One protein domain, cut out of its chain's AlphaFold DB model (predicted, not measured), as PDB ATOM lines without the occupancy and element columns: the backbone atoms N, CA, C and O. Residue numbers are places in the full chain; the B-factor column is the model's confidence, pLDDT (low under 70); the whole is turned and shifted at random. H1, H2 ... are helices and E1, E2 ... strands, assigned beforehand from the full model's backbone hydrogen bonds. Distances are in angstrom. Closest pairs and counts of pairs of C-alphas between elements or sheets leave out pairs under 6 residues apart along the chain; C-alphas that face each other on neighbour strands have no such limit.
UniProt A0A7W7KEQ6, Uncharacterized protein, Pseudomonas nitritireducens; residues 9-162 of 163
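AT A GLANCE: This is residues 9 to 162 of the 163 residues of an uncharacterized protein of Pseudomonas nitritireducens (UniProt A0A7W7KEQ6). The four-stranded sheet E6 E5 E4 E7 makes one lobe and the three-stranded sheet E1 E2 E3 the other, and the long helix H2 runs as a spine from one to the other, packing on both. H3 runs beside H2, H1 packs on E1 E2 E3, and H4 only grazes the larger sheet. The printed part has 154 residues, with four named helices and seven named strands in the order E1 E2 E3 H1 H2 E4 E5 E6 H3 E7 H4; both sheets are antiparallel and the class is mixed, helices and strands. The outline is elongated, 58 by 31 by 23 A, and only just loose, close to compact, with a radius of gyration of the C-alphas of 18.3 A.

HOW THE PARTS SIT: Start at the sheet of E6, residues 106 to 109, E5, residues 96 to 100, E4, residues 89 to 93, and E7, residues 152 to 154, in that order. E4 E5 E6 are a meander, each strand the antiparallel neighbour of the one before. Look for N 107 and O 99 at 2.9 A, N 91 and O 98 at 2.8 A, and N 90 and O 153 at 2.8 A, within hydrogen-bond range. H2, residues 57 to 84, and H3, residues 133 to 148, make two layers with this sheet, helices on one face; H2 has a height over the sheet of 9.9 A. H2 and H3 touch, closest at the C-alphas of Leu 71 and Ala 140, 4.5 A, at a shallow tilt of 20 degrees, the same way. H4, residues 157 to 160, only grazes the sheet. Nearer the first residue of H2, whose residues 59 to 73 make the pairs of C-alphas within 10 A of it, is the sheet of E1, residues 9 to 14, E2, residues 20 to 27, and E3, residues 30 to 35, also a meander, with N 11 and O 24 at 2.9 A and N 25 and O 32 at 2.8 A, within hydrogen-bond range. H2 and H1, residues 40 to 51, are on the same face of it, also two layers; the C-alphas of Val 20 and Gln 70, 5.9 A apart, are the closest of E2 and H2. Every O i to N i+4 pair is within range in H1 and H3, and 23 of 24 in H2; H4 is too short for one.

IN THESE COORDINATES: Find C-alpha 57 at (-44.303, 12.147, -34.836); from there H2 runs 40.5 A to C-alpha 84 at (-52.009, 4.699, 4.269). H3 is 23.1 A long, E2 20.5 A, H1 16.3 A, and E1 and E3 16.1 A each. E1 begins at C-alpha 9, (-50.052, -0.013, -35.983).

THE WHOLE: The C-alphas of Gly 29 and Glu 117, 60.6 A apart, are the two farthest. The printed part has no cut. The link from E6 to H3, residues 110 to 132, is long. Residues 127 and 129 are under 70 in pLDDT.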
ATOM      1  N   THR A   9     -49.198   0.060 -37.176       92.44
ATOM      2  CA  THR A   9     -50.052  -0.013 -35.983       92.44
ATOM      3  C   THR A   9     -49.195  -0.251 -34.757       92.44
ATOM      4  O   THR A   9     -48.367  -1.158 -34.767       92.44
ATOM      5  N   ILE A  10     -49.421   0.531 -33.708       94.31
ATOM      6  CA  ILE A  10     -48.666   0.469 -32.456       94.31
ATOM      7  C   ILE A  10     -49.600  -0.038 -31.367       94.31
ATOM      8  O   ILE A  10     -50.680   0.517 -31.174       94.31
ATOM      9  N   THR A  11     -49.204  -1.112 -30.688       94.19
ATOM     10  CA  THR A  11     -49.995  -1.741 -29.624       94.19
ATOM     11  C   THR A  11     -49.159  -1.832 -28.350       94.19
ATOM     12  O   THR A  11     -48.145  -2.528 -28.356       94.19
ATOM     13  N   PRO A  12     -49.553  -1.156 -27.259       93.25
ATOM     14  CA  PRO A  12     -48.920  -1.338 -25.959       93.25
ATOM     15  C   PRO A  12     -49.130  -2.767 -25.452       93.25
ATOM     16  O   PRO A  12     -50.258  -3.267 -25.466       93.25
ATOM     17  N   ILE A  13     -48.061  -3.409 -24.988       94.50
ATOM     18  CA  ILE A  13     -48.111  -4.759 -24.424       94.50
ATOM     19  C   ILE A  13     -47.963  -4.668 -22.910       94.50
ATOM     20  O   ILE A  13     -46.948  -4.197 -22.389       94.50
ATOM     21  N   ALA A  14     -49.003  -5.127 -22.219       90.69
ATOM     22  CA  ALA A  14     -49.064  -5.196 -20.769       90.69
ATOM     23  C   ALA A  14     -48.848  -6.629 -20.270       90.69
ATOM     24  O   ALA A  14     -49.266  -7.589 -20.923       90.69
ATOM     25  N   ASP A  15     -48.227  -6.767 -19.103       88.44
ATOM     26  CA  ASP A  15     -48.109  -8.044 -18.401       88.44
ATOM     27  C   ASP A  15     -49.385  -8.417 -17.615       88.44
ATOM     28  O   ASP A  15     -50.419  -7.746 -17.692       88.44
ATOM     29  N   GLU A  16     -49.333  -9.513 -16.849       86.31
ATOM     30  CA  GLU A  16     -50.464  -9.980 -16.030       86.31
ATOM     31  C   GLU A  16     -50.863  -8.992 -14.917       86.31
ATOM     32  O   GLU A  16     -52.022  -8.987 -14.496       86.31
ATOM     33  N   ALA A  17     -49.939  -8.143 -14.456       83.50
ATOM     34  CA  ALA A  17     -50.213  -7.071 -13.498       83.50
ATOM     35  C   ALA A  17     -50.783  -5.812 -14.181       83.50
ATOM     36  O   ALA A  17     -51.179  -4.852 -13.511       83.50
ATOM     37  N   GLY A  18     -50.862  -5.833 -15.513       83.88
ATOM     38  CA  GLY A  18     -51.274  -4.720 -16.345       83.88
ATOM     39  C   GLY A  18     -50.153  -3.718 -16.606       83.88
ATOM     40  O   GLY A  18     -50.453  -2.675 -17.187       83.88
ATOM     41  N   ASP A  19     -48.913  -3.990 -16.199       86.56
ATOM     42  CA  ASP A  19     -47.790  -3.082 -16.415       86.56
ATOM     43  C   ASP A  19     -47.355  -3.131 -17.877       86.56
ATOM     44  O   ASP A  19     -47.040  -4.191 -18.421       86.56
ATOM     45  N   VAL A  20     -47.372  -1.972 -18.530       88.56
ATOM     46  CA  VAL A  20     -46.942  -1.807 -19.914       88.56
ATOM     47  C   VAL A  20     -45.421  -1.734 -19.933       88.56
ATOM     48  O   VAL A  20     -44.830  -0.845 -19.324       88.56
ATOM     49  N   GLN A  21     -44.786  -2.678 -20.624       85.44
ATOM     50  CA  GLN A  21     -43.320  -2.792 -20.644       85.44
ATOM     51  C   GLN A  21     -42.708  -2.342 -21.975       85.44
ATOM     52  O   GLN A  21     -41.546  -1.946 -22.033       85.44
ATOM     53  N   HIS A  22     -43.473  -2.452 -23.059       91.44
ATOM     54  CA  HIS A  22     -43.049  -2.100 -24.409       91.44
ATOM     55  C   HIS A  22     -44.269  -1.912 -25.316       91.44
ATOM     56  O   HIS A  22     -45.390  -2.305 -24.977       91.44
ATOM     57  N   CYS A  23     -44.034  -1.367 -26.505       94.19
ATOM     58  CA  CYS A  23     -45.001  -1.363 -27.596       94.19
ATOM     59  C   CYS A  23     -44.572  -2.334 -28.699       94.19
ATOM     60  O   CYS A  23     -43.396  -2.428 -29.038       94.19
ATOM     61  N   GLU A  24     -45.530  -3.016 -29.313       94.88
ATOM     62  CA  GLU A  24     -45.328  -3.716 -30.580       94.88
ATOM     63  C   GLU A  24     -45.731  -2.806 -31.740       94.88
ATOM     64  O   GLU A  24     -46.859  -2.310 -31.800       94.88
ATOM     65  N   ILE A  25     -44.813  -2.598 -32.682       93.25
ATOM     66  CA  ILE A  25     -45.038  -1.843 -33.912       93.25
ATOM     67  C   ILE A  25     -45.167  -2.834 -35.065       93.25
ATOM     68  O   ILE A  25     -44.205  -3.506 -35.434       93.25
ATOM     69  N   ASN A  26     -46.356  -2.931 -35.654       93.00
ATOM     70  CA  ASN A  26     -46.620  -3.798 -36.797       93.00
ATOM     71  C   ASN A  26     -46.635  -2.992 -38.097       93.00
ATOM     72  O   ASN A  26     -47.396  -2.033 -38.235       93.00
ATOM     73  N   VAL A  27     -45.810  -3.415 -39.055       90.25
ATOM     74  CA  VAL A  27     -45.671  -2.820 -40.385       90.25
ATOM     75  C   VAL A  27     -45.901  -3.902 -41.429       90.25
ATOM     76  O   VAL A  27     -45.041  -4.750 -41.672       90.25
ATOM     77  N   GLY A  28     -47.078  -3.902 -42.054       83.81
ATOM     78  CA  GLY A  28     -47.388  -4.850 -43.132       83.81
ATOM     79  C   GLY A  28     -47.224  -6.334 -42.753       83.81
ATOM     80  O   GLY A  28     -46.926  -7.145 -43.627       83.81
ATOM     81  N   GLY A  29     -47.402  -6.690 -41.474       83.06
ATOM     82  CA  GLY A  29     -47.269  -8.058 -40.961       83.06
ATOM     83  C   GLY A  29     -45.924  -8.383 -40.304       83.06
ATOM     84  O   GLY A  29     -45.784  -9.474 -39.755       83.06
ATOM     85  N   VAL A  30     -44.952  -7.468 -40.328       87.88
ATOM     86  CA  VAL A  30     -43.700  -7.583 -39.562       87.88
ATOM     87  C   VAL A  30     -43.867  -6.851 -38.236       87.88
ATOM     88  O   VAL A  30     -44.288  -5.699 -38.233       87.88
ATOM     89  N   VAL A  31     -43.530  -7.509 -37.126       91.56
ATOM     90  CA  VAL A  31     -43.596  -6.926 -35.779       91.56
ATOM     91  C   VAL A  31     -42.197  -6.522 -35.323       91.56
ATOM     92  O   VAL A  31     -41.269  -7.330 -35.372       91.56
ATOM     93  N   LEU A  32     -42.067  -5.276 -34.878       92.25
ATOM     94  CA  LEU A  32     -40.913  -4.727 -34.175       92.25
ATOM     95  C   LEU A  32     -41.299  -4.479 -32.713       92.25
ATOM     96  O   LEU A  32     -42.381  -3.965 -32.438       92.25
ATOM     97  N   ILE A  33     -40.407  -4.807 -31.785       93.00
ATOM     98  CA  ILE A  33     -40.557  -4.469 -30.369       93.00
ATOM     99  C   ILE A  33     -39.909  -3.103 -30.134       93.00
ATOM    100  O   ILE A  33     -38.737  -2.920 -30.448       93.00
ATOM    101  N   ALA A  34     -40.673  -2.167 -29.581       91.69
ATOM    102  CA  ALA A  34     -40.222  -0.858 -29.128       91.69
ATOM    103  C   ALA A  34     -40.182  -0.860 -27.590       91.69
ATOM    104  O   ALA A  34     -41.217  -0.614 -26.955       91.69
ATOM    105  N   PRO A  35     -39.040  -1.218 -26.977       91.88
ATOM    106  CA  PRO A  35     -38.908  -1.191 -25.528       91.88
ATOM    107  C   PRO A  35     -38.918   0.256 -25.031       91.88
ATOM    108  O   PRO A  35     -38.410   1.153 -25.700       91.88
ATOM    109  N   PHE A  36     -39.458   0.492 -23.836       91.38
ATOM    110  CA  PHE A  36     -39.419   1.836 -23.249       91.38
ATOM    111  C   PHE A  36     -38.039   2.224 -22.711       91.38
ATOM    112  O   PHE A  36     -37.862   3.350 -22.278       91.38
ATOM    113  N   THR A  37     -37.058   1.320 -22.759       89.94
ATOM    114  CA  THR A  37     -35.652   1.607 -22.441       89.94
ATOM    115  C   THR A  37     -34.935   2.397 -23.530       89.94
ATOM    116  O   THR A  37     -33.809   2.830 -23.309       89.94
ATOM    117  N   ASP A  38     -35.540   2.527 -24.710       89.31
ATOM    118  CA  ASP A  38     -34.944   3.226 -25.840       89.31
ATOM    119  C   ASP A  38     -35.561   4.623 -25.967       89.31
ATOM    120  O   ASP A  38     -36.777   4.805 -25.848       89.31
ATOM    121  N   ASP A  39     -34.721   5.617 -26.250       90.31
ATOM    122  CA  ASP A  39     -35.190   6.962 -26.575       90.31
ATOM    123  C   ASP A  39     -35.876   7.013 -27.957       90.31
ATOM    124  O   ASP A  39     -35.746   6.119 -28.811       90.31
ATOM    125  N   SER A  40     -36.616   8.094 -28.212       88.88
ATOM    126  CA  SER A  40     -37.343   8.268 -29.473       88.88
ATOM    127  C   SER A  40     -36.430   8.302 -30.703       88.88
ATOM    128  O   SER A  40     -36.868   7.971 -31.810       88.88
ATOM    129  N   SER A  41     -35.168   8.707 -30.542       89.75
ATOM    130  CA  SER A  41     -34.199   8.808 -31.635       89.75
ATOM    131  C   SER A  41     -33.668   7.437 -32.057       89.75
ATOM    132  O   SER A  41     -33.572   7.146 -33.250       89.75
ATOM    133  N   THR A  42     -33.430   6.567 -31.083       91.56
ATOM    134  CA  THR A  42     -32.985   5.186 -31.242       91.56
ATOM    135  C   THR A  42     -34.077   4.368 -31.913       91.56
ATOM    136  O   THR A  42     -33.818   3.694 -32.911       91.56
ATOM    137  N   LEU A  43     -35.324   4.519 -31.453       90.38
ATOM    138  CA  LEU A  43     -36.474   3.872 -32.076       90.38
ATOM    139  C   LEU A  43     -36.625   4.269 -33.554       90.38
ATOM    140  O   LEU A  43     -36.824   3.405 -34.410       90.38
ATOM    141  N   LYS A  44     -36.495   5.564 -33.873       90.75
ATOM    142  CA  LYS A  44     -36.540   6.050 -35.262       90.75
ATOM    143  C   LYS A  44     -35.416   5.466 -36.111       90.75
ATOM    144  O   LYS A  44     -35.689   5.028 -37.225       90.75
ATOM    145  N   ALA A  45     -34.191   5.428 -35.589       91.06
ATOM    146  CA  ALA A  45     -33.032   4.911 -36.311       91.06
ATOM    147  C   ALA A  45     -33.177   3.417 -36.643       91.06
ATOM    148  O   ALA A  45     -32.943   3.017 -37.782       91.06
ATOM    149  N   ILE A  46     -33.622   2.602 -35.678       88.75
ATOM    150  CA  ILE A  46     -33.896   1.170 -35.891       88.75
ATOM    151  C   ILE A  46     -34.980   0.990 -36.958       88.75
ATOM    152  O   ILE A  46     -34.867   0.148 -37.849       88.75
ATOM    153  N   PHE A  47     -36.037   1.795 -36.876       89.75
ATOM    154  CA  PHE A  47     -37.166   1.690 -37.786       89.75
ATOM    155  C   PHE A  47     -36.802   2.111 -39.221       89.75
ATOM    156  O   PHE A  47     -37.185   1.432 -40.177       89.75
ATOM    157  N   GLU A  48     -36.019   3.181 -39.385       90.75
ATOM    158  CA  GLU A  48     -35.518   3.622 -40.690       90.75
ATOM    159  C   GLU A  48     -34.589   2.576 -41.322       90.75
ATOM    160  O   GLU A  48     -34.764   2.253 -42.498       90.75
ATOM    161  N   ASP A  49     -33.668   1.990 -40.549       89.88
ATOM    162  CA  ASP A  49     -32.759   0.938 -41.028       89.88
ATOM    163  C   ASP A  49     -33.524  -0.310 -41.504       89.88
ATOM    164  O   ASP A  49     -33.232  -0.875 -42.561       89.88
ATOM    165  N   GLN A  50     -34.564  -0.710 -40.768       89.31
ATOM    166  CA  GLN A  50     -35.309  -1.932 -41.063       89.31
ATOM    167  C   GLN A  50     -36.345  -1.776 -42.186       89.31
ATOM    168  O   GLN A  50     -36.545  -2.706 -42.974       89.31
ATOM    169  N   PHE A  51     -37.034  -0.633 -42.262       88.25
ATOM    170  CA  PHE A  51     -38.175  -0.445 -43.166       88.25
ATOM    171  C   PHE A  51     -37.924   0.574 -44.286       88.25
ATOM    172  O   PHE A  51     -38.709   0.637 -45.235       88.25
ATOM    173  N   GLY A  52     -36.830   1.339 -44.222       86.75
ATOM    174  CA  GLY A  52     -36.454   2.333 -45.230       86.75
ATOM    175  C   GLY A  52     -37.303   3.608 -45.211       86.75
ATOM    176  O   GLY A  52     -37.350   4.324 -46.213       86.75
ATOM    177  N   PHE A  53     -38.021   3.869 -44.116       88.19
ATOM    178  CA  PHE A  53     -38.758   5.109 -43.873       88.19
ATOM    179  C   PHE A  53     -38.874   5.381 -42.370       88.19
ATOM    180  O   PHE A  53     -38.811   4.457 -41.569       88.19
ATOM    181  N   GLU A  54     -39.088   6.639 -41.992       88.50
ATOM    182  CA  GLU A  54     -39.186   7.049 -40.588       88.50
ATOM    183  C   GLU A  54     -40.597   6.845 -39.997       88.50
ATOM    184  O   GLU A  54     -41.626   6.932 -40.688       88.50
ATOM    185  N   LEU A  55     -40.649   6.623 -38.681       88.75
ATOM    186  CA  LEU A  55     -41.885   6.777 -37.912       88.75
ATOM    187  C   LEU A  55     -42.343   8.236 -37.939       88.75
ATOM    188  O   LEU A  55     -41.535   9.167 -37.887       88.75
ATOM    189  N   THR A  56     -43.654   8.447 -37.986       91.25
ATOM    190  CA  THR A  56     -44.216   9.790 -37.839       91.25
ATOM    191  C   THR A  56     -44.087  10.268 -36.395       91.25
ATOM    192  O   THR A  56     -43.886   9.485 -35.465       91.25
ATOM    193  N   VAL A  57     -44.241  11.578 -36.190       90.25
ATOM    194  CA  VAL A  57     -44.303  12.147 -34.836       90.25
ATOM    195  C   VAL A  57     -45.432  11.498 -34.036       90.25
ATOM    196  O   VAL A  57     -45.192  11.076 -32.916       90.25
ATOM    197  N   ASP A  58     -46.620  11.338 -34.622       91.75
ATOM    198  CA  ASP A  58     -47.779  10.747 -33.937       91.75
ATOM    199  C   ASP A  58     -47.530   9.292 -33.499       91.75
ATOM    200  O   ASP A  58     -47.956   8.867 -32.425       91.75
ATOM    201  N   GLU A  59     -46.808   8.521 -34.311       92.69
ATOM    202  CA  GLU A  59     -46.432   7.142 -33.992       92.69
ATOM    203  C   GLU A  59     -45.444   7.076 -32.829       92.69
ATOM    204  O   GLU A  59     -45.637   6.305 -31.891       92.69
ATOM    205  N   VAL A  60     -44.425   7.932 -32.843       91.81
ATOM    206  CA  VAL A  60     -43.465   8.044 -31.738       91.81
ATOM    207  C   VAL A  60     -44.176   8.497 -30.465       91.81
ATOM    208  O   VAL A  60     -44.022   7.869 -29.422       91.81
ATOM    209  N   MET A  61     -45.046   9.504 -30.571       91.19
ATOM    210  CA  MET A  61     -45.853   9.995 -29.454       91.19
ATOM    211  C   MET A  61     -46.776   8.919 -28.883       91.19
ATOM    212  O   MET A  61     -47.053   8.941 -27.691       91.19
ATOM    213  N   THR A  62     -47.226   7.951 -29.687       92.69
ATOM    214  CA  THR A  62     -48.019   6.818 -29.185       92.69
ATOM    215  C   THR A  62     -47.189   5.914 -28.269       92.69
ATOM    216  O   THR A  62     -47.696   5.439 -27.254       92.69
ATOM    217  N   VAL A  63     -45.907   5.695 -28.584       92.75
ATOM    218  CA  VAL A  63     -44.989   4.932 -27.721       92.75
ATOM    219  C   VAL A  63     -44.668   5.720 -26.451       92.75
ATOM    220  O   VAL A  63     -44.788   5.179 -25.354       92.75
ATOM    221  N   THR A  64     -44.351   7.011 -26.581       92.62
ATOM    222  CA  THR A  64     -44.085   7.891 -25.434       92.62
ATOM    223  C   THR A  64     -45.293   7.978 -24.500       92.62
ATOM    224  O   THR A  64     -45.140   7.860 -23.288       92.62
ATOM    225  N   GLN A  65     -46.507   8.091 -25.048       91.44
ATOM    226  CA  GLN A  65     -47.738   8.106 -24.259       91.44
ATOM    227  C   GLN A  65     -47.946   6.796 -23.491       91.44
ATOM    228  O   GLN A  65     -48.387   6.828 -22.348       91.44
ATOM    229  N   ALA A  66     -47.597   5.647 -24.072       92.38
ATOM    230  CA  ALA A  66     -47.696   4.374 -23.367       92.38
ATOM    231  C   ALA A  66     -46.717   4.289 -22.175       92.38
ATOM    232  O   ALA A  66     -47.082   3.763 -21.124       92.38
ATOM    233  N   SER A  67     -45.514   4.864 -22.305       92.56
ATOM    234  CA  SER A  67     -44.564   5.014 -21.189       92.56
ATOM    235  C   SER A  67     -45.091   5.990 -20.121       92.56
ATOM    236  O   SER A  67     -45.068   5.682 -18.927       92.56
ATOM    237  N   GLN A  68     -45.685   7.117 -20.535       91.31
ATOM    238  CA  GLN A  68     -46.352   8.065 -19.628       91.31
ATOM    239  C   GLN A  68     -47.495   7.404 -18.845       91.31
ATOM    240  O   GLN A  68     -47.640   7.623 -17.642       91.31
ATOM    241  N   ASP A  69     -48.313   6.587 -19.509       90.62
ATOM    242  CA  ASP A  69     -49.409   5.868 -18.865       90.62
ATOM    243  C   ASP A  69     -48.884   4.882 -17.815       90.62
ATOM    244  O   ASP A  69     -49.505   4.724 -16.758       90.62
ATOM    245  N   GLN A  70     -47.729   4.254 -18.066       91.88
ATOM    246  CA  GLN A  70     -47.078   3.403 -17.076       91.88
ATOM    247  C   GLN A  70     -46.577   4.209 -15.875       91.88
ATOM    248  O   GLN A  70     -46.861   3.825 -14.741       91.88
ATOM    249  N   LEU A  71     -45.908   5.343 -16.094       91.94
ATOM    250  CA  LEU A  71     -45.504   6.243 -15.012       91.94
ATOM    251  C   LEU A  71     -46.706   6.669 -14.160       91.94
ATOM    252  O   LEU A  71     -46.683   6.520 -12.940       91.94
ATOM    253  N   ASN A  72     -47.798   7.101 -14.795       90.44
ATOM    254  CA  ASN A  72     -49.024   7.499 -14.100       90.44
ATOM    255  C   ASN A  72     -49.583   6.368 -13.219       90.44
ATOM    256  O   ASN A  72     -50.073   6.620 -12.117       90.44
ATOM    257  N   ARG A  73     -49.498   5.109 -13.666       91.50
ATOM    258  CA  ARG A  73     -49.899   3.953 -12.848       91.50
ATOM    259  C   ARG A  73     -49.015   3.774 -11.623       91.50
ATOM    260  O   ARG A  73     -49.551   3.551 -10.539       91.50
ATOM    261  N   GLU A  74     -47.698   3.874 -11.775       93.31
ATOM    262  CA  GLU A  74     -46.780   3.753 -10.638       93.31
ATOM    263  C   GLU A  74     -46.971   4.904  -9.647       93.31
ATOM    264  O   GLU A  74     -47.015   4.683  -8.438       93.31
ATOM    265  N   CYS A  75     -47.210   6.115 -10.143       92.25
ATOM    266  CA  CYS A  75     -47.554   7.264  -9.317       92.25
ATOM    267  C   CYS A  75     -48.868   7.072  -8.548       92.25
ATOM    268  O   CYS A  75     -48.915   7.365  -7.357       92.25
ATOM    269  N   ASN A  76     -49.905   6.509  -9.173       92.56
ATOM    270  CA  ASN A  76     -51.152   6.172  -8.476       92.56
ATOM    271  C   ASN A  76     -50.929   5.128  -7.369       92.56
ATOM    272  O   ASN A  76     -51.518   5.220  -6.291       92.56
ATOM    273  N   ARG A  77     -50.062   4.133  -7.604       94.81
ATOM    274  CA  ARG A  77     -49.683   3.146  -6.579       94.81
ATOM    275  C   ARG A  77     -48.907   3.801  -5.435       94.81
ATOM    276  O   ARG A  77     -49.180   3.505  -4.274       94.81
ATOM    277  N   LEU A  78     -47.983   4.710  -5.743       95.56
ATOM    278  CA  LEU A  78     -47.239   5.475  -4.743       95.56
ATOM    279  C   LEU A  78     -48.160   6.376  -3.913       95.56
ATOM    280  O   LEU A  78     -48.064   6.373  -2.687       95.56
ATOM    281  N   GLN A  79     -49.101   7.073  -4.552       95.31
ATOM    282  CA  GLN A  79     -50.129   7.861  -3.875       95.31
ATOM    283  C   GLN A  79     -50.957   6.987  -2.923       95.31
ATOM    284  O   GLN A  79     -51.163   7.364  -1.771       95.31
ATOM    285  N   ALA A  80     -51.377   5.796  -3.368       95.38
ATOM    286  CA  ALA A  80     -52.117   4.850  -2.535       95.38
ATOM    287  C   ALA A  80     -51.346   4.442  -1.273       95.38
ATOM    288  O   ALA A  80     -51.917   4.455  -0.187       95.38
ATOM    289  N   VAL A  81     -50.045   4.160  -1.395       96.38
ATOM    290  CA  VAL A  81     -49.191   3.865  -0.234       96.38
ATOM    291  C   VAL A  81     -49.077   5.078   0.691       96.38
ATOM    292  O   VAL A  81     -49.220   4.927   1.901       96.38
ATOM    293  N   LEU A  82     -48.854   6.283   0.157       95.88
ATOM    294  CA  LEU A  82     -48.748   7.496   0.977       95.88
ATOM    295  C   LEU A  82     -50.042   7.809   1.745       95.88
ATOM    296  O   LEU A  82     -49.958   8.271   2.880       95.88
ATOM    297  N   MET A  83     -51.218   7.506   1.181       95.88
ATOM    298  CA  MET A  83     -52.513   7.678   1.861       95.88
ATOM    299  C   MET A  83     -52.686   6.758   3.081       95.88
ATOM    300  O   MET A  83     -53.467   7.069   3.980       95.88
ATOM    301  N   GLU A  84     -51.978   5.628   3.130       96.12
ATOM    302  CA  GLU A  84     -52.009   4.699   4.269       96.12
ATOM    303  C   GLU A  84     -51.013   5.080   5.378       96.12
ATOM    304  O   GLU A  84     -51.064   4.531   6.485       96.12
ATOM    305  N   LEU A  85     -50.105   6.018   5.103       94.50
ATOM    306  CA  LEU A  85     -49.076   6.457   6.038       94.50
ATOM    307  C   LEU A  85     -49.529   7.679   6.855       94.50
ATOM    308  O   LEU A  85     -50.446   8.402   6.466       94.50
ATOM    309  N   PRO A  86     -48.895   7.946   8.014       93.31
ATOM    310  CA  PRO A  86     -49.189   9.148   8.786       93.31
ATOM    311  C   PRO A  86     -48.983  10.424   7.963       93.31
ATOM    312  O   PRO A  86     -48.035  10.514   7.176       93.31
ATOM    313  N   ALA A  87     -49.816  11.439   8.207       90.31
ATOM    314  CA  ALA A  87     -49.621  12.772   7.640       90.31
ATOM    315  C   ALA A  87     -48.193  13.275   7.918       90.31
ATOM    316  O   ALA A  87     -47.638  13.016   8.990       90.31
ATOM    317  N   GLY A  88     -47.595  13.983   6.957       90.69
ATOM    318  CA  GLY A  88     -46.178  14.357   7.022       90.69
ATOM    319  C   GLY A  88     -45.228  13.344   6.372       90.69
ATOM    320  O   GLY A  88     -44.020  13.570   6.374       90.69
ATOM    321  N   SER A  89     -45.733  12.229   5.835       95.56
ATOM    322  CA  SER A  89     -44.906  11.243   5.132       95.56
ATOM    323  C   SER A  89     -44.513  11.734   3.741       95.56
ATOM    324  O   SER A  89     -45.368  11.995   2.898       95.56
ATOM    325  N   VAL A  90     -43.207  11.808   3.501       95.81
ATOM    326  CA  VAL A  90     -42.606  12.151   2.213       95.81
ATOM    327  C   VAL A  90     -41.874  10.924   1.685       95.81
ATOM    328  O   VAL A  90     -40.937  10.438   2.322       95.81
ATOM    329  N   ALA A  91     -42.278  10.413   0.527       96.19
ATOM    330  CA  ALA A  91     -41.524   9.382  -0.173       96.19
ATOM    331  C   ALA A  91     -40.298  10.011  -0.834       96.19
ATOM    332  O   ALA A  91     -40.396  11.036  -1.504       96.19
ATOM    333  N   ARG A  92     -39.136   9.380  -0.666       94.50
ATOM    334  CA  ARG A  92     -37.927   9.727  -1.415       94.50
ATOM    335  C   ARG A  92     -37.610   8.600  -2.384       94.50
ATOM    336  O   ARG A  92     -37.150   7.538  -1.962       94.50
ATOM    337  N   VAL A  93     -37.833   8.849  -3.665       93.81
ATOM    338  CA  VAL A  93     -37.526   7.929  -4.758       93.81
ATOM    339  C   VAL A  93     -36.277   8.460  -5.451       93.81
ATOM    340  O   VAL A  93     -36.333   9.440  -6.182       93.81
ATOM    341  N   VAL A  94     -35.129   7.844  -5.159       89.88
ATOM    342  CA  VAL A  94     -33.805   8.292  -5.628       89.88
ATOM    343  C   VAL A  94     -33.538   9.766  -5.259       89.88
ATOM    344  O   VAL A  94     -33.214  10.068  -4.100       89.88
ATOM    345  N   ASP A  95     -33.658  10.675  -6.220       87.56
ATOM    346  CA  ASP A  95     -33.427  12.115  -6.113       87.56
ATOM    347  C   ASP A  95     -34.723  12.941  -6.127       87.56
ATOM    348  O   ASP A  95     -34.668  14.152  -5.936       87.56
ATOM    349  N   THR A  96     -35.878  12.293  -6.274       91.38
ATOM    350  CA  THR A  96     -37.182  12.952  -6.320       91.38
ATOM    351  C   THR A  96     -37.985  12.666  -5.055       91.38
ATOM    352  O   THR A  96     -38.046  11.539  -4.549       91.38
ATOM    353  N   TYR A  97     -38.597  13.711  -4.512       93.94
ATOM    354  CA  TYR A  97     -39.446  13.653  -3.334       93.94
ATOM    355  C   TYR A  97     -40.905  13.739  -3.749       93.94
ATOM    356  O   TYR A  97     -41.247  14.537  -4.616       93.94
ATOM    357  N   TYR A  98     -41.749  12.950  -3.091       94.94
ATOM    358  CA  TYR A  98     -43.185  12.903  -3.326       94.94
ATOM    359  C   TYR A  98     -43.943  13.012  -2.009       94.94
ATOM    360  O   TYR A  98     -43.578  12.365  -1.023       94.94
ATOM    361  N   TRP A  99     -45.010  13.801  -1.986       95.00
ATOM    362  CA  TRP A  99     -45.876  13.946  -0.818       95.00
ATOM    363  C   TRP A  99     -47.317  14.221  -1.236       95.00
ATOM    364  O   TRP A  99     -47.597  14.480  -2.404       95.00
ATOM    365  N   LEU A 100     -48.229  14.121  -0.271       94.00
ATOM    366  CA  LEU A 100     -49.634  14.448  -0.476       94.00
ATOM    367  C   LEU A 100     -49.916  15.879  -0.025       94.00
ATOM    368  O   LEU A 100     -49.486  16.276   1.062       94.00
ATOM    369  N   ASP A 101     -50.649  16.621  -0.849       90.81
ATOM    370  CA  ASP A 101     -51.252  17.897  -0.459       90.81
ATOM    371  C   ASP A 101     -52.497  17.697   0.435       90.81
ATOM    372  O   ASP A 101     -52.831  16.581   0.853       90.81
ATOM    373  N   ALA A 102     -53.200  18.792   0.743       88.44
ATOM    374  CA  ALA A 102     -54.396  18.781   1.589       88.44
ATOM    375  C   ALA A 102     -55.577  17.993   0.997       88.44
ATOM    376  O   ALA A 102     -56.394  17.454   1.748       88.44
ATOM    377  N   ASP A 103     -55.653  17.908  -0.329       90.25
ATOM    378  CA  ASP A 103     -56.699  17.219  -1.081       90.25
ATOM    379  C   ASP A 103     -56.299  15.774  -1.440       90.25
ATOM    380  O   ASP A 103     -57.054  15.049  -2.094       90.25
ATOM    381  N   ASN A 104     -55.154  15.310  -0.928       90.75
ATOM    382  CA  ASN A 104     -54.490  14.054  -1.273       90.75
ATOM    383  C   ASN A 104     -53.995  13.996  -2.724       90.75
ATOM    384  O   ASN A 104     -53.774  12.901  -3.238       90.75
ATOM    385  N   GLY A 105     -53.804  15.133  -3.389       92.00
ATOM    386  CA  GLY A 105     -53.072  15.225  -4.645       92.00
ATOM    387  C   GLY A 105     -51.607  14.843  -4.443       92.00
ATOM    388  O   GLY A 105     -50.997  15.170  -3.424       92.00
ATOM    389  N   LEU A 106     -51.048  14.088  -5.393       93.88
ATOM    390  CA  LEU A 106     -49.644  13.695  -5.348       93.88
ATOM    391  C   LEU A 106     -48.777  14.808  -5.936       93.88
ATOM    392  O   LEU A 106     -48.816  15.062  -7.144       93.88
ATOM    393  N   LEU A 107     -47.961  15.417  -5.082       93.50
ATOM    394  CA  LEU A 107     -46.990  16.434  -5.452       93.50
ATOM    395  C   LEU A 107     -45.577  15.860  -5.510       93.50
ATOM    396  O   LEU A 107     -45.259  14.898  -4.807       93.50
ATOM    397  N   TRP A 108     -44.722  16.475  -6.330       92.56
ATOM    398  CA  TRP A 108     -43.306  16.133  -6.422       92.56
ATOM    399  C   TRP A 108     -42.384  17.353  -6.522       92.56
ATOM    400  O   TRP A 108     -42.775  18.412  -7.018       92.56
ATOM    401  N   ASP A 109     -41.137  17.170  -6.079       91.06
ATOM    402  CA  ASP A 109     -40.009  18.086  -6.293       91.06
ATOM    403  C   ASP A 109     -38.673  17.321  -6.198       91.06
ATOM    404  O   ASP A 109     -38.524  16.395  -5.401       91.06
ATOM    405  N   GLN A 110     -37.677  17.711  -6.995       89.75
ATOM    406  CA  GLN A 110     -36.302  17.192  -6.931       89.75
ATOM    407  C   GLN A 110     -35.463  17.879  -5.843       89.75
ATOM    408  O   GLN A 110     -34.450  17.341  -5.394       89.75
ATOM    409  N   TYR A 111     -35.866  19.075  -5.403       88.69
ATOM    410  CA  TYR A 111     -35.046  19.935  -4.543       88.69
ATOM    411  C   TYR A 111     -35.678  20.219  -3.179       88.69
ATOM    412  O   TYR A 111     -35.340  21.217  -2.538       88.69
ATOM    413  N   LEU A 112     -36.543  19.322  -2.701       88.69
ATOM    414  CA  LEU A 112     -37.254  19.492  -1.438       88.69
ATOM    415  C   LEU A 112     -36.292  19.709  -0.254       88.69
ATOM    416  O   LEU A 112     -35.471  18.848   0.076       88.69
ATOM    417  N   VAL A 113     -36.449  20.837   0.445       87.19
ATOM    418  CA  VAL A 113     -35.718  21.151   1.684       87.19
ATOM    419  C   VAL A 113     -36.666  21.058   2.875       87.19
ATOM    420  O   VAL A 113     -37.425  21.980   3.158       87.19
ATOM    421  N   ILE A 114     -36.609  19.938   3.595       85.31
ATOM    422  CA  ILE A 114     -37.504  19.670   4.728       85.31
ATOM    423  C   ILE A 114     -37.274  20.672   5.865       85.31
ATOM    424  O   ILE A 114     -36.153  20.819   6.355       85.31
ATOM    425  N   GLY A 115     -38.357  21.311   6.315       80.31
ATOM    426  CA  GLY A 115     -38.340  22.258   7.434       80.31
ATOM    427  C   GLY A 115     -37.849  23.662   7.068       80.31
ATOM    428  O   GLY A 115     -37.418  24.400   7.955       80.31
ATOM    429  N   ALA A 116     -37.882  24.025   5.782       83.38
ATOM    430  CA  ALA A 116     -37.681  25.404   5.351       83.38
ATOM    431  C   ALA A 116     -38.732  26.352   5.968       83.38
ATOM    432  O   ALA A 116     -39.817  25.928   6.361       83.38
ATOM    433  N   GLU A 117     -38.417  27.651   6.052       79.44
ATOM    434  CA  GLU A 117     -39.331  28.660   6.624       79.44
ATOM    435  C   GLU A 117     -40.647  28.794   5.842       79.44
ATOM    436  O   GLU A 117     -41.667  29.179   6.410       79.44
ATOM    437  N   GLN A 118     -40.616  28.480   4.546       80.31
ATOM    438  CA  GLN A 118     -41.775  28.444   3.659       80.31
ATOM    439  C   GLN A 118     -42.099  26.995   3.296       80.31
ATOM    440  O   GLN A 118     -41.196  26.151   3.273       80.31
ATOM    441  N   GLY A 119     -43.380  26.722   3.032       80.19
ATOM    442  CA  GLY A 119     -43.840  25.441   2.501       80.19
ATOM    443  C   GLY A 119     -43.187  25.097   1.158       80.19
ATOM    444  O   GLY A 119     -42.632  25.982   0.501       80.19
ATOM    445  N   PRO A 120     -43.194  23.819   0.756       85.38
ATOM    446  CA  PRO A 120     -42.605  23.402  -0.507       85.38
ATOM    447  C   PRO A 120     -43.508  23.725  -1.707       85.38
ATOM    448  O   PRO A 120     -44.699  23.436  -1.689       85.38
ATOM    449  N   GLU A 121     -42.925  24.235  -2.796       82.38
ATOM    450  CA  GLU A 121     -43.628  24.482  -4.066       82.38
ATOM    451  C   GLU A 121     -43.684  23.203  -4.920       82.38
ATOM    452  O   GLU A 121     -42.995  23.059  -5.935       82.38
ATOM    453  N   GLY A 122     -44.479  22.232  -4.474       83.44
ATOM    454  CA  GLY A 122     -44.671  20.976  -5.197       83.44
ATOM    455  C   GLY A 122     -45.367  21.164  -6.541       83.44
ATOM    456  O   GLY A 122     -46.163  22.082  -6.738       83.44
ATOM    457  N   ARG A 123     -45.085  20.263  -7.482       87.69
ATOM    458  CA  ARG A 123     -45.796  20.189  -8.766       87.69
ATOM    459  C   ARG A 123     -46.695  18.973  -8.788       87.69
ATOM    460  O   ARG A 123     -46.319  17.928  -8.268       87.69
ATOM    461  N   ASP A 124     -47.838  19.095  -9.451       86.25
ATOM    462  CA  ASP A 124     -48.700  17.947  -9.709       86.25
ATOM    463  C   ASP A 124     -47.937  16.883 -10.513       86.25
ATOM    464  O   ASP A 124     -47.143  17.189 -11.413       86.25
ATOM    465  N   ILE A 125     -48.167  15.616 -10.182       78.44
ATOM    466  CA  ILE A 125     -47.514  14.495 -10.851       78.44
ATOM    467  C   ILE A 125     -47.822  14.407 -12.351       78.44
ATOM    468  O   ILE A 125     -46.965  14.011 -13.139       78.44
ATOM    469  N   SER A 126     -49.003  14.864 -12.774       72.81
ATOM    470  CA  SER A 126     -49.375  14.988 -14.188       72.81
ATOM    471  C   SER A 126     -48.535  16.021 -14.947       72.81
ATOM    472  O   SER A 126     -48.595  16.079 -16.172       72.81
ATOM    473  N   CYS A 127     -47.742  16.826 -14.233       62.84
ATOM    474  CA  CYS A 127     -46.826  17.822 -14.780       62.84
ATOM    475  C   CYS A 127     -45.356  17.371 -14.766       62.84
ATOM    476  O   CYS A 127     -44.466  18.216 -14.921       62.84
ATOM    477  N   ILE A 128     -45.067  16.074 -14.588       72.69
ATOM    478  CA  ILE A 128     -43.751  15.541 -14.969       72.69
ATOM    479  C   ILE A 128     -43.533  15.901 -16.451       72.69
ATOM    480  O   ILE A 128     -44.408  15.666 -17.277       72.69
ATOM    481  N   GLY A 129     -42.434  16.622 -16.719       63.66
ATOM    482  CA  GLY A 129     -42.253  17.510 -17.879       63.66
ATOM    483  C   GLY A 129     -42.245  16.841 -19.263       63.66
ATOM    484  O   GLY A 129     -42.613  15.679 -19.398       63.66
ATOM    485  N   PRO A 130     -41.820  17.557 -20.326       70.12
ATOM    486  CA  PRO A 130     -41.686  16.983 -21.665       70.12
ATOM    487  C   PRO A 130     -40.477  16.038 -21.708       70.12
ATOM    488  O   PRO A 130     -39.405  16.413 -22.179       70.12
ATOM    489  N   LEU A 131     -40.654  14.849 -21.147       84.31
ATOM    490  CA  LEU A 131     -39.667  13.782 -21.083       84.31
ATOM    491  C   LEU A 131     -39.797  12.865 -22.299       84.31
ATOM    492  O   LEU A 131     -40.894  12.679 -22.834       84.31
ATOM    493  N   ASP A 132     -38.676  12.288 -22.730       89.19
ATOM    494  CA  ASP A 132     -38.718  11.213 -23.722       89.19
ATOM    495  C   ASP A 132     -39.174   9.889 -23.067       89.19
ATOM    496  O   ASP A 132     -39.248   9.734 -21.846       89.19
ATOM    497  N   THR A 133     -39.491   8.916 -23.911       88.94
ATOM    498  CA  THR A 133     -39.980   7.574 -23.585       88.94
ATOM    499  C   THR A 133     -39.120   6.876 -22.530       88.94
ATOM    500  O   THR A 133     -39.678   6.301 -21.591       88.94
ATOM    501  N   GLU A 134     -37.793   6.964 -22.665       92.88
ATOM    502  CA  GLU A 134     -36.834   6.375 -21.727       92.88
ATOM    503  C   GLU A 134     -36.891   7.034 -20.350       92.88
ATOM    504  O   GLU A 134     -36.981   6.344 -19.340       92.88
ATOM    505  N   GLU A 135     -36.871   8.363 -20.290       90.38
ATOM    506  CA  GLU A 135     -36.875   9.096 -19.023       90.38
ATOM    507  C   GLU A 135     -38.155   8.808 -18.224       90.38
ATOM    508  O   GLU A 135     -38.101   8.561 -17.018       90.38
ATOM    509  N   LEU A 136     -39.305   8.752 -18.906       91.44
ATOM    510  CA  LEU A 136     -40.579   8.345 -18.307       91.44
ATOM    511  C   LEU A 136     -40.510   6.930 -17.722       91.44
ATOM    512  O   LEU A 136     -40.947   6.701 -16.590       91.44
ATOM    513  N   TRP A 137     -39.927   5.991 -18.469       91.56
ATOM    514  CA  TRP A 137     -39.764   4.610 -18.026       91.56
ATOM    515  C   TRP A 137     -38.815   4.498 -16.835       91.56
ATOM    516  O   TRP A 137     -39.128   3.802 -15.870       91.56
ATOM    517  N   GLN A 138     -37.695   5.221 -16.853       92.50
ATOM    518  CA  GLN A 138     -36.746   5.237 -15.744       92.50
ATOM    519  C   GLN A 138     -37.409   5.710 -14.448       92.50
ATOM    520  O   GLN A 138     -37.227   5.078 -13.408       92.50
ATOM    521  N   ILE A 139     -38.201   6.786 -14.493       92.19
ATOM    522  CA  ILE A 139     -38.921   7.274 -13.308       92.19
ATOM    523  C   ILE A 139     -39.942   6.227 -12.841       92.19
ATOM    524  O   ILE A 139     -40.024   5.941 -11.645       92.19
ATOM    525  N   ALA A 140     -40.684   5.606 -13.765       92.31
ATOM    526  CA  ALA A 140     -41.642   4.554 -13.430       92.31
ATOM    527  C   ALA A 140     -40.966   3.362 -12.723       92.31
ATOM    528  O   ALA A 140     -41.450   2.907 -11.684       92.31
ATOM    529  N   GLU A 141     -39.816   2.896 -13.222       93.75
ATOM    530  CA  GLU A 141     -39.038   1.825 -12.585       93.75
ATOM    531  C   GLU A 141     -38.534   2.227 -11.198       93.75
ATOM    532  O   GLU A 141     -38.625   1.435 -10.260       93.75
ATOM    533  N   GLN A 142     -38.052   3.461 -11.028       94.50
ATOM    534  CA  GLN A 142     -37.595   3.943  -9.725       94.50
ATOM    535  C   GLN A 142     -38.735   3.963  -8.698       94.50
ATOM    536  O   GLN A 142     -38.550   3.528  -7.558       94.50
ATOM    537  N   VAL A 143     -39.930   4.412  -9.099       94.56
ATOM    538  CA  VAL A 143     -41.128   4.360  -8.247       94.56
ATOM    539  C   VAL A 143     -41.488   2.910  -7.923       94.56
ATOM    540  O   VAL A 143     -41.721   2.579  -6.758       94.56
ATOM    541  N   ARG A 144     -41.477   2.019  -8.919       94.00
ATOM    542  CA  ARG A 144     -41.755   0.589  -8.727       94.00
ATOM    543  C   ARG A 144     -40.767  -0.069  -7.767       94.00
ATOM    544  O   ARG A 144     -41.165  -0.878  -6.927       94.00
ATOM    545  N   ASP A 145     -39.489   0.267  -7.862       94.94
ATOM    546  CA  ASP A 145     -38.463  -0.230  -6.952       94.94
ATOM    547  C   ASP A 145     -38.665   0.289  -5.531       94.94
ATOM    548  O   ASP A 145     -38.565  -0.486  -4.575       94.94
ATOM    549  N   TRP A 146     -39.034   1.562  -5.378       96.19
ATOM    550  CA  TRP A 146     -39.395   2.117  -4.077       96.19
ATOM    551  C   TRP A 146     -40.606   1.399  -3.460       96.19
ATOM    552  O   TRP A 146     -40.575   1.056  -2.278       96.19
ATOM    553  N   LEU A 147     -41.633   1.071  -4.255       95.00
ATOM    554  CA  LEU A 147     -42.831   0.348  -3.799       95.00
ATOM    555  C   LEU A 147     -42.527  -1.047  -3.223       95.00
ATOM    556  O   LEU A 147     -43.272  -1.530  -2.371       95.00
ATOM    557  N   LYS A 148     -41.427  -1.694  -3.634       95.19
ATOM    558  CA  LYS A 148     -41.004  -2.997  -3.080       95.19
ATOM    559  C   LYS A 148     -40.517  -2.888  -1.634       95.19
ATOM    560  O   LYS A 148     -40.589  -3.864  -0.889       95.19
ATOM    561  N   SER A 149     -39.988  -1.731  -1.242       93.69
ATOM    562  CA  SER A 149     -39.490  -1.473   0.111       93.69
ATOM    563  C   SER A 149     -39.625   0.017   0.461       93.69
ATOM    564  O   SER A 149     -38.607   0.718   0.500       93.69
ATOM    565  N   PRO A 150     -40.850   0.499   0.752       92.69
ATOM    566  CA  PRO A 150     -41.121   1.917   0.963       92.69
ATOM    567  C   PRO A 150     -40.257   2.536   2.062       92.69
ATOM    568  O   PRO A 150     -40.194   2.034   3.187       92.69
ATOM    569  N   GLN A 151     -39.610   3.655   1.739       90.19
ATOM    570  CA  GLN A 151     -38.864   4.472   2.695       90.19
ATOM    571  C   GLN A 151     -39.395   5.898   2.683       90.19
ATOM    572  O   GLN A 151     -39.417   6.550   1.636       90.19
ATOM    573  N   VAL A 152     -39.787   6.386   3.859       94.06
ATOM    574  CA  VAL A 152     -40.327   7.734   4.023       94.06
ATOM    575  C   VAL A 152     -39.491   8.575   4.966       94.06
ATOM    576  O   VAL A 152     -38.848   8.075   5.892       94.06
ATOM    577  N   ILE A 153     -39.542   9.875   4.725       94.12
ATOM    578  CA  ILE A 153     -39.055  10.906   5.626       94.12
ATOM    579  C   ILE A 153     -40.279  11.555   6.268       94.12
ATOM    580  O   ILE A 153     -41.284  11.784   5.602       94.12
ATOM    581  N   THR A 154     -40.203  11.840   7.564       92.50
ATOM    582  CA  THR A 154     -41.274  12.540   8.279       92.50
ATOM    583  C   THR A 154     -40.982  14.035   8.308       92.50
ATOM    584  O   THR A 154     -39.941  14.453   8.816       92.50
ATOM    585  N   ALA A 155     -41.915  14.827   7.790       91.19
ATOM    586  CA  ALA A 155     -41.946  16.281   7.884       91.19
ATOM    587  C   ALA A 155     -43.111  16.741   8.777       91.19
ATOM    588  O   ALA A 155     -43.996  15.953   9.117       91.19
ATOM    589  N   ASP A 156     -43.112  18.018   9.163       90.19
ATOM    590  CA  ASP A 156     -44.276  18.623   9.815       90.19
ATOM    591  C   ASP A 156     -45.448  18.649   8.815       90.19
ATOM    592  O   ASP A 156     -45.307  19.248   7.745       90.19
ATOM    593  N   PRO A 157     -46.601  18.026   9.127       88.31
ATOM    594  CA  PRO A 157     -47.764  18.075   8.251       88.31
ATOM    595  C   PRO A 157     -48.193  19.504   7.934       88.31
ATOM    596  O   PRO A 157     -48.563  19.781   6.804       88.31
ATOM    597  N   ALA A 158     -48.107  20.430   8.895       87.88
ATOM    598  CA  ALA A 158     -48.501  21.813   8.655       87.88
ATOM    599  C   ALA A 158     -47.621  22.479   7.591       87.88
ATOM    600  O   ALA A 158     -48.115  23.303   6.836       87.88
ATOM    601  N   TRP A 159     -46.344  22.098   7.508       87.88
ATOM    602  CA  TRP A 159     -45.403  22.630   6.526       87.88
ATOM    603  C   TRP A 159     -45.682  22.129   5.104       87.88
ATOM    604  O   TRP A 159     -45.578  22.908   4.163       87.88
ATOM    605  N   LEU A 160     -46.074  20.860   4.946       83.00
ATOM    606  CA  LEU A 160     -46.416  20.279   3.635       83.00
ATOM    607  C   LEU A 160     -47.719  20.828   3.039       83.00
ATOM    608  O   LEU A 160     -47.937  20.686   1.842       83.00
ATOM    609  N   LEU A 161     -48.580  21.401   3.880       80.44
ATOM    610  CA  LEU A 161     -49.920  21.875   3.523       80.44
ATOM    611  C   LEU A 161     -49.989  23.402   3.348       80.44
ATOM    612  O   LEU A 161     -51.082  23.964   3.294       80.44
ATOM    613  N   LEU A 162     -48.841  24.084   3.352       70.75
ATOM    614  CA  LEU A 162     -48.759  25.519   3.091       70.75
ATOM    615  C   LEU A 162     -48.805  25.757   1.577       70.75
ATOM    616  O   LEU A 162     -47.819  25.474   0.900       70.75
TER     617      LEU A 162